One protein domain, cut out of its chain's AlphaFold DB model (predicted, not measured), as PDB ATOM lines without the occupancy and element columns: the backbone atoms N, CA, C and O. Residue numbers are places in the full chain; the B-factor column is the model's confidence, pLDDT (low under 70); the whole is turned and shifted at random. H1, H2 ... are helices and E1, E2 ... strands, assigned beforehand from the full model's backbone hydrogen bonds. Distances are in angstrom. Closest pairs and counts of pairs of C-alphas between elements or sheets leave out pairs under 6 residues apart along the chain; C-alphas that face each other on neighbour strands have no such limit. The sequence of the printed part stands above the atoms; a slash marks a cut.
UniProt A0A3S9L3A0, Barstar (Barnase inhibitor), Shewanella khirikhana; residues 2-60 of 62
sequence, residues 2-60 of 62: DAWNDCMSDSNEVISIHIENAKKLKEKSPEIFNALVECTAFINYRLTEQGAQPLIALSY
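Overview. This is residues 2 to 60 of the 62 residues of the protein "Barstar (Barnase inhibitor)" of Shewanella khirikhana (UniProt A0A3S9L3A0). One long helix, H3, makes most of the length, and a small ribbon of two parallel strands, E1 and E2, has E2 near residues 36 to 44 of this helix. The short helix H2 makes a corner with H3 at one end, and the short helix H1 packs on residues 39 to 43 of H3. The printed part has 59 residues, with three named helices and two named strands in the order H1, E1, H2, H3, E2, and is mostly helix. It is only just compact, close to loose, with a radius of gyration of the C-alphas of 12.1 A, and elongated, spanning 36 by 19 by 18 A.

Arrangement. H1, residues 2 to 9, touches H3, residues 30 to 49, with residues 39 to 43 of H3 alone. The closest C-alphas, of Ser 9 and Ile 43, are 6.6 A apart, and the two helices run the same way at a steep tilt of 46 degrees. E1, residues 15 to 18, is the parallel neighbour of E2, residues 56 to 59, at 19 degrees; N 17 and O 57, and N 59 and O 17, are within hydrogen-bond range at 2.9 A each. H2, residues 22 to 28, touches residues 32 to 34 of H3 alone, opposite ways at a steep tilt of 51 degrees; the closest C-alphas, of Lys 26 and Phe 33, are 5.4 A apart. E1, H2, H3 and E2 form a strand-helix-strand unit, two parallel neighbour strands with helices between, and its crossover is right-handed. The closest C-alphas of H3 and E2, those of Thr 40 and Ile 56, are 6.4 A apart, while E1 and H3 are apart. In H1, H2 and H3 every O i to N i+4 pair is within hydrogen-bond range.

Along the chain. H1 begins at C-alpha 2, (127.080, 76.365, 28.774), and is 10.7 A long. E1 measures 9.8 A, H2 9.9 A and E2 9.9 A from first to last C-alpha. H3 measures 27.8 A, from C-alpha 30 at (138.244, 61.215, 28.420) to C-alpha 49 at (111.006, 65.916, 25.093).

Size, cuts and confidence. The two C-alphas farthest apart, of Lys 28 and Gly 51, are 36.6 A apart. The printed part has no cut and no long link. Residues 27 to 32, of which 30 to 32 belong to H3, stand free. The mean pLDDT of the printed part is 93.8, and no printed residue is under 70.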
ATOM      1  N   ASP A   2     128.298  75.587  29.008       75.44
ATOM      2  CA  ASP A   2     127.080  76.365  28.774       75.44
ATOM      3  C   ASP A   2     127.095  77.020  27.390       75.44
ATOM      4  O   ASP A   2     126.151  76.858  26.632       75.44
ATOM      5  N   ALA A   3     128.248  77.558  26.975       82.31
ATOM      6  CA  ALA A   3     128.435  78.087  25.624       82.31
ATOM      7  C   ALA A   3     128.195  77.053  24.504       82.31
ATOM      8  O   ALA A   3     127.758  77.420  23.421       82.31
ATOM      9  N   TRP A   4     128.471  75.761  24.740       84.75
ATOM     10  CA  TRP A   4     128.165  74.716  23.756       84.75
ATOM     11  C   TRP A   4     126.659  74.528  23.619       84.75
ATOM     12  O   TRP A   4     126.145  74.493  22.507       84.75
ATOM     13  N   ASN A   5     125.963  74.418  24.749       81.69
ATOM     14  CA  ASN A   5     124.519  74.237  24.750       81.69
ATOM     15  C   ASN A   5     123.821  75.420  24.087       81.69
ATOM     16  O   ASN A   5     123.009  75.185  23.201       81.69
ATOM     17  N   ASP A   6     124.206  76.645  24.446       83.12
ATOM     18  CA  ASP A   6     123.615  77.868  23.903       83.12
ATOM     19  C   ASP A   6     123.821  77.970  22.383       83.12
ATOM     20  O   ASP A   6     122.869  78.155  21.632       83.12
ATOM     21  N   CYS A   7     125.054  77.787  21.895       85.19
ATOM     22  CA  CYS A   7     125.325  77.909  20.460       85.19
ATOM     23  C   CYS A   7     124.678  76.797  19.630       85.19
ATOM     24  O   CYS A   7     124.277  77.033  18.492       85.19
ATOM     25  N   MET A   8     124.621  75.577  20.167       86.19
ATOM     26  CA  MET A   8     124.195  74.418  19.390       86.19
ATOM     27  C   MET A   8     122.684  74.194  19.445       86.19
ATOM     28  O   MET A   8     122.171  73.533  18.549       86.19
ATOM     29  N   SER A   9     121.964  74.738  20.435       83.94
ATOM     30  CA  SER A   9     120.496  74.665  20.490       83.94
ATOM     31  C   SER A   9     119.785  75.657  19.570       83.94
ATOM     32  O   SER A   9     118.618  75.443  19.254       83.94
ATOM     33  N   ASP A  10     120.473  76.713  19.135       86.12
ATOM     34  CA  ASP A  10     119.891  77.800  18.334       86.12
ATOM     35  C   ASP A  10     119.905  77.523  16.816       86.12
ATOM     36  O   ASP A  10     119.473  78.357  16.016       86.12
ATOM     37  N   SER A  11     120.395  76.353  16.388       85.19
ATOM     38  CA  SER A  11     120.375  75.951  14.977       85.19
ATOM     39  C   SER A  11     119.010  75.405  14.557       85.19
ATOM     40  O   SER A  11     118.395  74.609  15.262       85.19
ATOM     41  N   ASN A  12     118.582  75.761  13.344       83.94
ATOM     42  CA  ASN A  12     117.392  75.196  12.695       83.94
ATOM     43  C   ASN A  12     117.716  74.007  11.774       83.94
ATOM     44  O   ASN A  12     116.811  73.413  11.188       83.94
ATOM     45  N   GLU A  13     118.998  73.669  11.618       89.00
ATOM     46  CA  GLU A  13     119.476  72.590  10.752       89.00
ATOM     47  C   GLU A  13     120.238  71.540  11.551       89.00
ATOM     48  O   GLU A  13     120.927  71.862  12.523       89.00
ATOM     49  N   VAL A  14     120.156  70.283  11.100       92.50
ATOM     50  CA  VAL A  14     120.911  69.178  11.696       92.50
ATOM     51  C   VAL A  14     122.410  69.431  11.546       92.50
ATOM     52  O   VAL A  14     122.934  69.529  10.436       92.50
ATOM     53  N   ILE A  15     123.111  69.468  12.672       94.25
ATOM     54  CA  ILE A  15     124.557  69.645  12.743       94.25
ATOM     55  C   ILE A  15     125.213  68.266  12.794       94.25
ATOM     56  O   ILE A  15     125.009  67.495  13.732       94.25
ATOM     57  N   SER A  16     126.050  67.959  11.805       95.06
ATOM     58  CA  SER A  16     126.902  66.770  11.836       95.06
ATOM     59  C   SER A  16     128.316  67.139  12.268       95.06
ATOM     60  O   SER A  16     128.967  67.971  11.638       95.06
ATOM     61  N   ILE A  17     128.801  66.504  13.335       95.38
ATOM     62  CA  ILE A  17     130.157  66.698  13.851       95.38
ATOM     63  C   ILE A  17     130.946  65.419  13.617       95.38
ATOM     64  O   ILE A  17     130.685  64.381  14.232       95.38
ATOM     65  N   HIS A  18     131.928  65.501  12.725       97.62
ATOM     66  CA  HIS A  18     132.871  64.420  12.490       97.62
ATOM     67  C   HIS A  18     134.090  64.573  13.401       97.62
ATOM     68  O   HIS A  18     134.746  65.614  13.384       97.62
ATOM     69  N   ILE A  19     134.394  63.541  14.191       97.06
ATOM     70  CA  ILE A  19     135.545  63.550  15.100       97.06
ATOM     71  C   ILE A  19     136.620  62.622  14.546       97.06
ATOM     72  O   ILE A  19     136.532  61.394  14.653       97.06
ATOM     73  N   GLU A  20     137.676  63.217  14.006       97.31
ATOM     74  CA  GLU A  20     138.868  62.476  13.610       97.31
ATOM     75  C   GLU A  20     139.639  61.980  14.840       97.31
ATOM     76  O   GLU A  20     139.765  62.674  15.851       97.31
ATOM     77  N   ASN A  21     140.205  60.771  14.752       96.62
ATOM     78  CA  ASN A  21     140.997  60.157  15.825       96.62
ATOM     79  C   ASN A  21     140.278  60.100  17.188       96.62
ATOM     80  O   ASN A  21     140.922  60.221  18.235       96.62
ATOM     81  N   ALA A  22     138.960  59.879  17.196       97.56
ATOM     82  CA  ALA A  22     138.157  59.863  18.418       97.56
ATOM     83  C   ALA A  22     138.669  58.879  19.482       97.56
ATOM     84  O   ALA A  22     138.633  59.200  20.667       97.56
ATOM     85  N   LYS A  23     139.242  57.735  19.078       98.00
ATOM     86  CA  LYS A  23     139.942  56.820  19.993       98.00
ATOM     87  C   LYS A  23     141.030  57.525  20.812       98.00
ATOM     88  O   LYS A  23     141.035  57.458  22.036       98.00
ATOM     89  N   LYS A  24     141.918  58.260  20.137       98.12
ATOM     90  CA  LYS A  24     143.020  58.993  20.775       98.12
ATOM     91  C   LYS A  24     142.505  60.136  21.648       98.12
ATOM     92  O   LYS A  24     143.089  60.391  22.696       98.12
ATOM     93  N   LEU A  25     141.430  60.811  21.231       97.50
ATOM     94  CA  LEU A  25     140.771  61.833  22.050       97.50
ATOM     95  C   LEU A  25     140.220  61.221  23.345       97.50
ATOM     96  O   LEU A  25     140.511  61.726  24.423       97.50
ATOM     97  N   LYS A  26     139.504  60.095  23.245       97.88
ATOM     98  CA  LYS A  26     138.941  59.374  24.391       97.88
ATOM     99  C   LYS A  26     140.014  58.854  25.351       97.88
ATOM    100  O   LYS A  26     139.812  58.890  26.558       97.88
ATOM    101  N   GLU A  27     141.147  58.381  24.834       98.19
ATOM    102  CA  GLU A  27     142.261  57.884  25.654       98.19
ATOM    103  C   GLU A  27     143.032  59.010  26.357       98.19
ATOM    104  O   GLU A  27     143.443  58.847  27.503       98.19
ATOM    105  N   LYS A  28     143.260  60.141  25.674       98.19
ATOM    106  CA  LYS A  28     144.080  61.242  26.207       98.19
ATOM    107  C   LYS A  28     143.306  62.249  27.049       98.19
ATOM    108  O   LYS A  28     143.894  62.838  27.949       98.19
ATOM    109  N   SER A  29     142.039  62.466  26.717       97.88
ATOM    110  CA  SER A  29     141.171  63.471  27.336       97.88
ATOM    111  C   SER A  29     139.745  62.921  27.455       97.88
ATOM    112  O   SER A  29     138.825  63.417  26.791       97.88
ATOM    113  N   PRO A  30     139.548  61.850  28.249       97.56
ATOM    114  CA  PRO A  30     138.244  61.215  28.420       97.56
ATOM    115  C   PRO A  30     137.181  62.195  28.922       97.56
ATOM    116  O   PRO A  30     136.029  62.093  28.515       97.56
ATOM    117  N   GLU A  31     137.553  63.170  29.750       97.50
ATOM    118  CA  GLU A  31     136.663  64.219  30.242       97.50
ATOM    119  C   GLU A  31     136.115  65.089  29.107       97.50
ATOM    120  O   GLU A  31     134.920  65.359  29.079       97.50
ATOM    121  N   ILE A  32     136.943  65.457  28.124       95.50
ATOM    122  CA  ILE A  32     136.507  66.249  26.966       95.50
ATOM    123  C   ILE A  32     135.607  65.404  26.062       95.50
ATOM    124  O   ILE A  32     134.554  65.870  25.626       95.50
ATOM    125  N   PHE A  33     136.006  64.157  25.797       97.50
ATOM    126  CA  PHE A  33     135.224  63.241  24.967       97.50
ATOM    127  C   PHE A  33     133.841  62.975  25.574       97.50
ATOM    128  O   PHE A  33     132.828  63.112  24.889       97.50
ATOM    129  N   ASN A  34     133.793  62.635  26.863       97.25
ATOM    130  CA  ASN A  34     132.542  62.361  27.563       97.25
ATOM    131  C   ASN A  34     131.670  63.606  27.620       97.25
ATOM    132  O   ASN A  34     130.491  63.527  27.300       97.25
ATOM    133  N   ALA A  35     132.248  64.762  27.931       96.44
ATOM    134  CA  ALA A  35     131.474  65.982  28.047       96.44
ATOM    135  C   ALA A  35     130.873  66.409  26.684       96.44
ATOM    136  O   ALA A  35     129.740  66.888  26.635       96.44
ATOM    137  N   LEU A  36     131.571  66.162  25.562       95.88
ATOM    138  CA  LEU A  36     131.031  66.360  24.208       95.88
ATOM    139  C   LEU A  36     129.834  65.441  23.926       95.88
ATOM    140  O   LEU A  36     128.809  65.900  23.413       95.88
ATOM    141  N   VAL A  37     129.959  64.153  24.263       97.00
ATOM    142  CA  VAL A  37     128.886  63.161  24.101       97.00
ATOM    143  C   VAL A  37     127.687  63.517  24.982       97.00
ATOM    144  O   VAL A  37     126.563  63.562  24.486       97.00
ATOM    145  N   GLU A  38     127.919  63.820  26.257       97.25
ATOM    146  CA  GLU A  38     126.880  64.141  27.239       97.25
ATOM    147  C   GLU A  38     126.126  65.421  26.881       97.25
ATOM    148  O   GLU A  38     124.897  65.419  26.882       97.25
ATOM    149  N   CYS A  39     126.820  66.498  26.504       96.06
ATOM    150  CA  CYS A  39     126.144  67.741  26.125       96.06
ATOM    151  C   CYS A  39     125.357  67.592  24.824       96.06
ATOM    152  O   CYS A  39     124.224  68.062  24.728       96.06
ATOM    153  N   THR A  40     125.908  66.872  23.844       96.56
ATOM    154  CA  THR A  40     125.181  66.542  22.611       96.56
ATOM    155  C   THR A  40     123.916  65.733  22.910       96.56
ATOM    156  O   THR A  40     122.834  66.060  22.419       96.56
ATOM    157  N   ALA A  41     124.030  64.706  23.754       96.88
ATOM    158  CA  ALA A  41     122.895  63.894  24.174       96.88
ATOM    159  C   ALA A  41     121.851  64.723  24.935       96.88
ATOM    160  O   ALA A  41     120.659  64.554  24.697       96.88
ATOM    161  N   PHE A  42     122.280  65.645  25.798       96.00
ATOM    162  CA  PHE A  42     121.388  66.510  26.567       96.00
ATOM    163  C   PHE A  42     120.575  67.464  25.685       96.00
ATOM    164  O   PHE A  42     119.366  67.588  25.881       96.00
ATOM    165  N   ILE A  43     121.205  68.107  24.695       94.94
ATOM    166  CA  ILE A  43     120.502  68.971  23.731       94.94
ATOM    167  C   ILE A  43     119.455  68.158  22.969       94.94
ATOM    168  O   ILE A  43     118.284  68.535  22.931       94.94
ATOM    169  N   ASN A  44     119.861  67.007  22.423       96.06
ATOM    170  CA  ASN A  44     118.952  66.121  21.701       96.06
ATOM    171  C   ASN A  44     117.798  65.651  22.592       96.06
ATOM    172  O   ASN A  44     116.651  65.722  22.164       96.06
ATOM    173  N   TYR A  45     118.077  65.251  23.838       96.81
ATOM    174  CA  TYR A  45     117.058  64.865  24.813       96.81
ATOM    175  C   TYR A  45     116.035  65.986  25.024       96.81
ATOM    176  O   TYR A  45     114.839  65.760  24.840       96.81
ATOM    177  N   ARG A  46     116.488  67.213  25.320       95.19
ATOM    178  CA  ARG A  46     115.594  68.364  25.538       95.19
ATOM    179  C   ARG A  46     114.696  68.651  24.339       95.19
ATOM    180  O   ARG A  46     113.525  68.964  24.536       95.19
ATOM    181  N   LEU A  47     115.231  68.550  23.124       93.38
ATOM    182  CA  LEU A  47     114.457  68.743  21.898       93.38
ATOM    183  C   LEU A  47     113.424  67.629  21.714       93.38
ATOM    184  O   LEU A  47     112.256  67.913  21.450       93.38
ATOM    185  N   THR A  48     113.821  66.373  21.925       95.56
ATOM    186  CA  THR A  48     112.904  65.235  21.797       95.56
ATOM    187  C   THR A  48     111.781  65.257  22.835       95.56
ATOM    188  O   THR A  48     110.644  64.950  22.487       95.56
ATOM    189  N   GLU A  49     112.043  65.717  24.063       97.56
ATOM    190  CA  GLU A  49     111.006  65.916  25.093       97.56
ATOM    191  C   GLU A  49     109.982  66.993  24.702       97.56
ATOM    192  O   GLU A  49     108.841  66.973  25.156       97.56
ATOM    193  N   GLN A  50     110.371  67.932  23.836       95.38
ATOM    194  CA  GLN A  50     109.493  68.969  23.287       95.38
ATOM    195  C   GLN A  50     108.798  68.530  21.985       95.38
ATOM    196  O   GLN A  50     108.099  69.328  21.361       95.38
ATOM    197  N   GLY A  51     108.978  67.274  21.560       95.56
ATOM    198  CA  GLY A  51     108.425  66.735  20.315       95.56
ATOM    199  C   GLY A  51     109.180  67.157  19.051       95.56
ATOM    200  O   GLY A  51     108.712  66.881  17.945       95.56
ATOM    201  N   ALA A  52     110.335  67.814  19.192       92.69
ATOM    202  CA  ALA A  52     111.212  68.160  18.080       92.69
ATOM    203  C   ALA A  52     112.155  66.996  17.724       92.69
ATOM    204  O   ALA A  52     112.320  66.031  18.472       92.69
ATOM    205  N   GLN A  53     112.786  67.084  16.554       93.75
ATOM    206  CA  GLN A  53     113.808  66.123  16.137       93.75
ATOM    207  C   GLN A  53     115.156  66.430  16.813       93.75
ATOM    208  O   GLN A  53     115.430  67.591  17.123       93.75
ATOM    209  N   PRO A  54     116.016  65.417  17.033       94.94
ATOM    210  CA  PRO A  54     117.380  65.652  17.490       94.94
ATOM    211  C   PRO A  54     118.151  66.492  16.465       94.94
ATOM    212  O   PRO A  54     118.002  66.317  15.256       94.94
ATOM    213  N   LEU A  55     118.994  67.389  16.968       95.19
ATOM    214  CA  LEU A  55     119.653  68.421  16.174       95.19
ATOM    215  C   LEU A  55     121.105  68.081  15.850       95.19
ATOM    216  O   LEU A  55     121.622  68.531  14.836       95.19
ATOM    217  N   ILE A  56     121.778  67.290  16.687       96.81
ATOM    218  CA  ILE A  56     123.220  67.058  16.563       96.81
ATOM    219  C   ILE A  56     123.501  65.568  16.372       96.81
ATOM    220  O   ILE A  56     123.086  64.735  17.181       96.81
ATOM    221  N   ALA A  57     124.266  65.242  15.334       96.69
ATOM    222  CA  ALA A  57     124.768  63.904  15.060       96.69
ATOM    223  C   ALA A  57     126.294  63.864  15.223       96.69
ATOM    224  O   ALA A  57     127.016  64.625  14.578       96.69
ATOM    225  N   LEU A  58     126.793  62.942  16.049       97.25
ATOM    226  CA  LEU A  58     128.226  62.675  16.168       97.25
ATOM    227  C   LEU A  58     128.612  61.504  15.259       97.25
ATOM    228  O   LEU A  58     127.993  60.443  15.312       97.25
ATOM    229  N   SER A  59     129.654  61.687  14.451       97.94
ATOM    230  CA  SER A  59     130.200  60.661  13.557       97.94
ATOM    231  C   SER A  59     131.660  60.397  13.905       97.94
ATOM    232  O   SER A  59     132.527  61.244  13.672       97.94
ATOM    233  N   TYR A  60     131.937  59.232  14.491       97.44
ATOM    234  CA  TYR A  60     133.283  58.844  14.900       97.44
ATOM    235  C   TYR A  60     133.459  57.328  15.023       97.44
ATOM    236  O   TYR A  60     132.491  56.579  15.131       97.44
TER     237      TYR A  60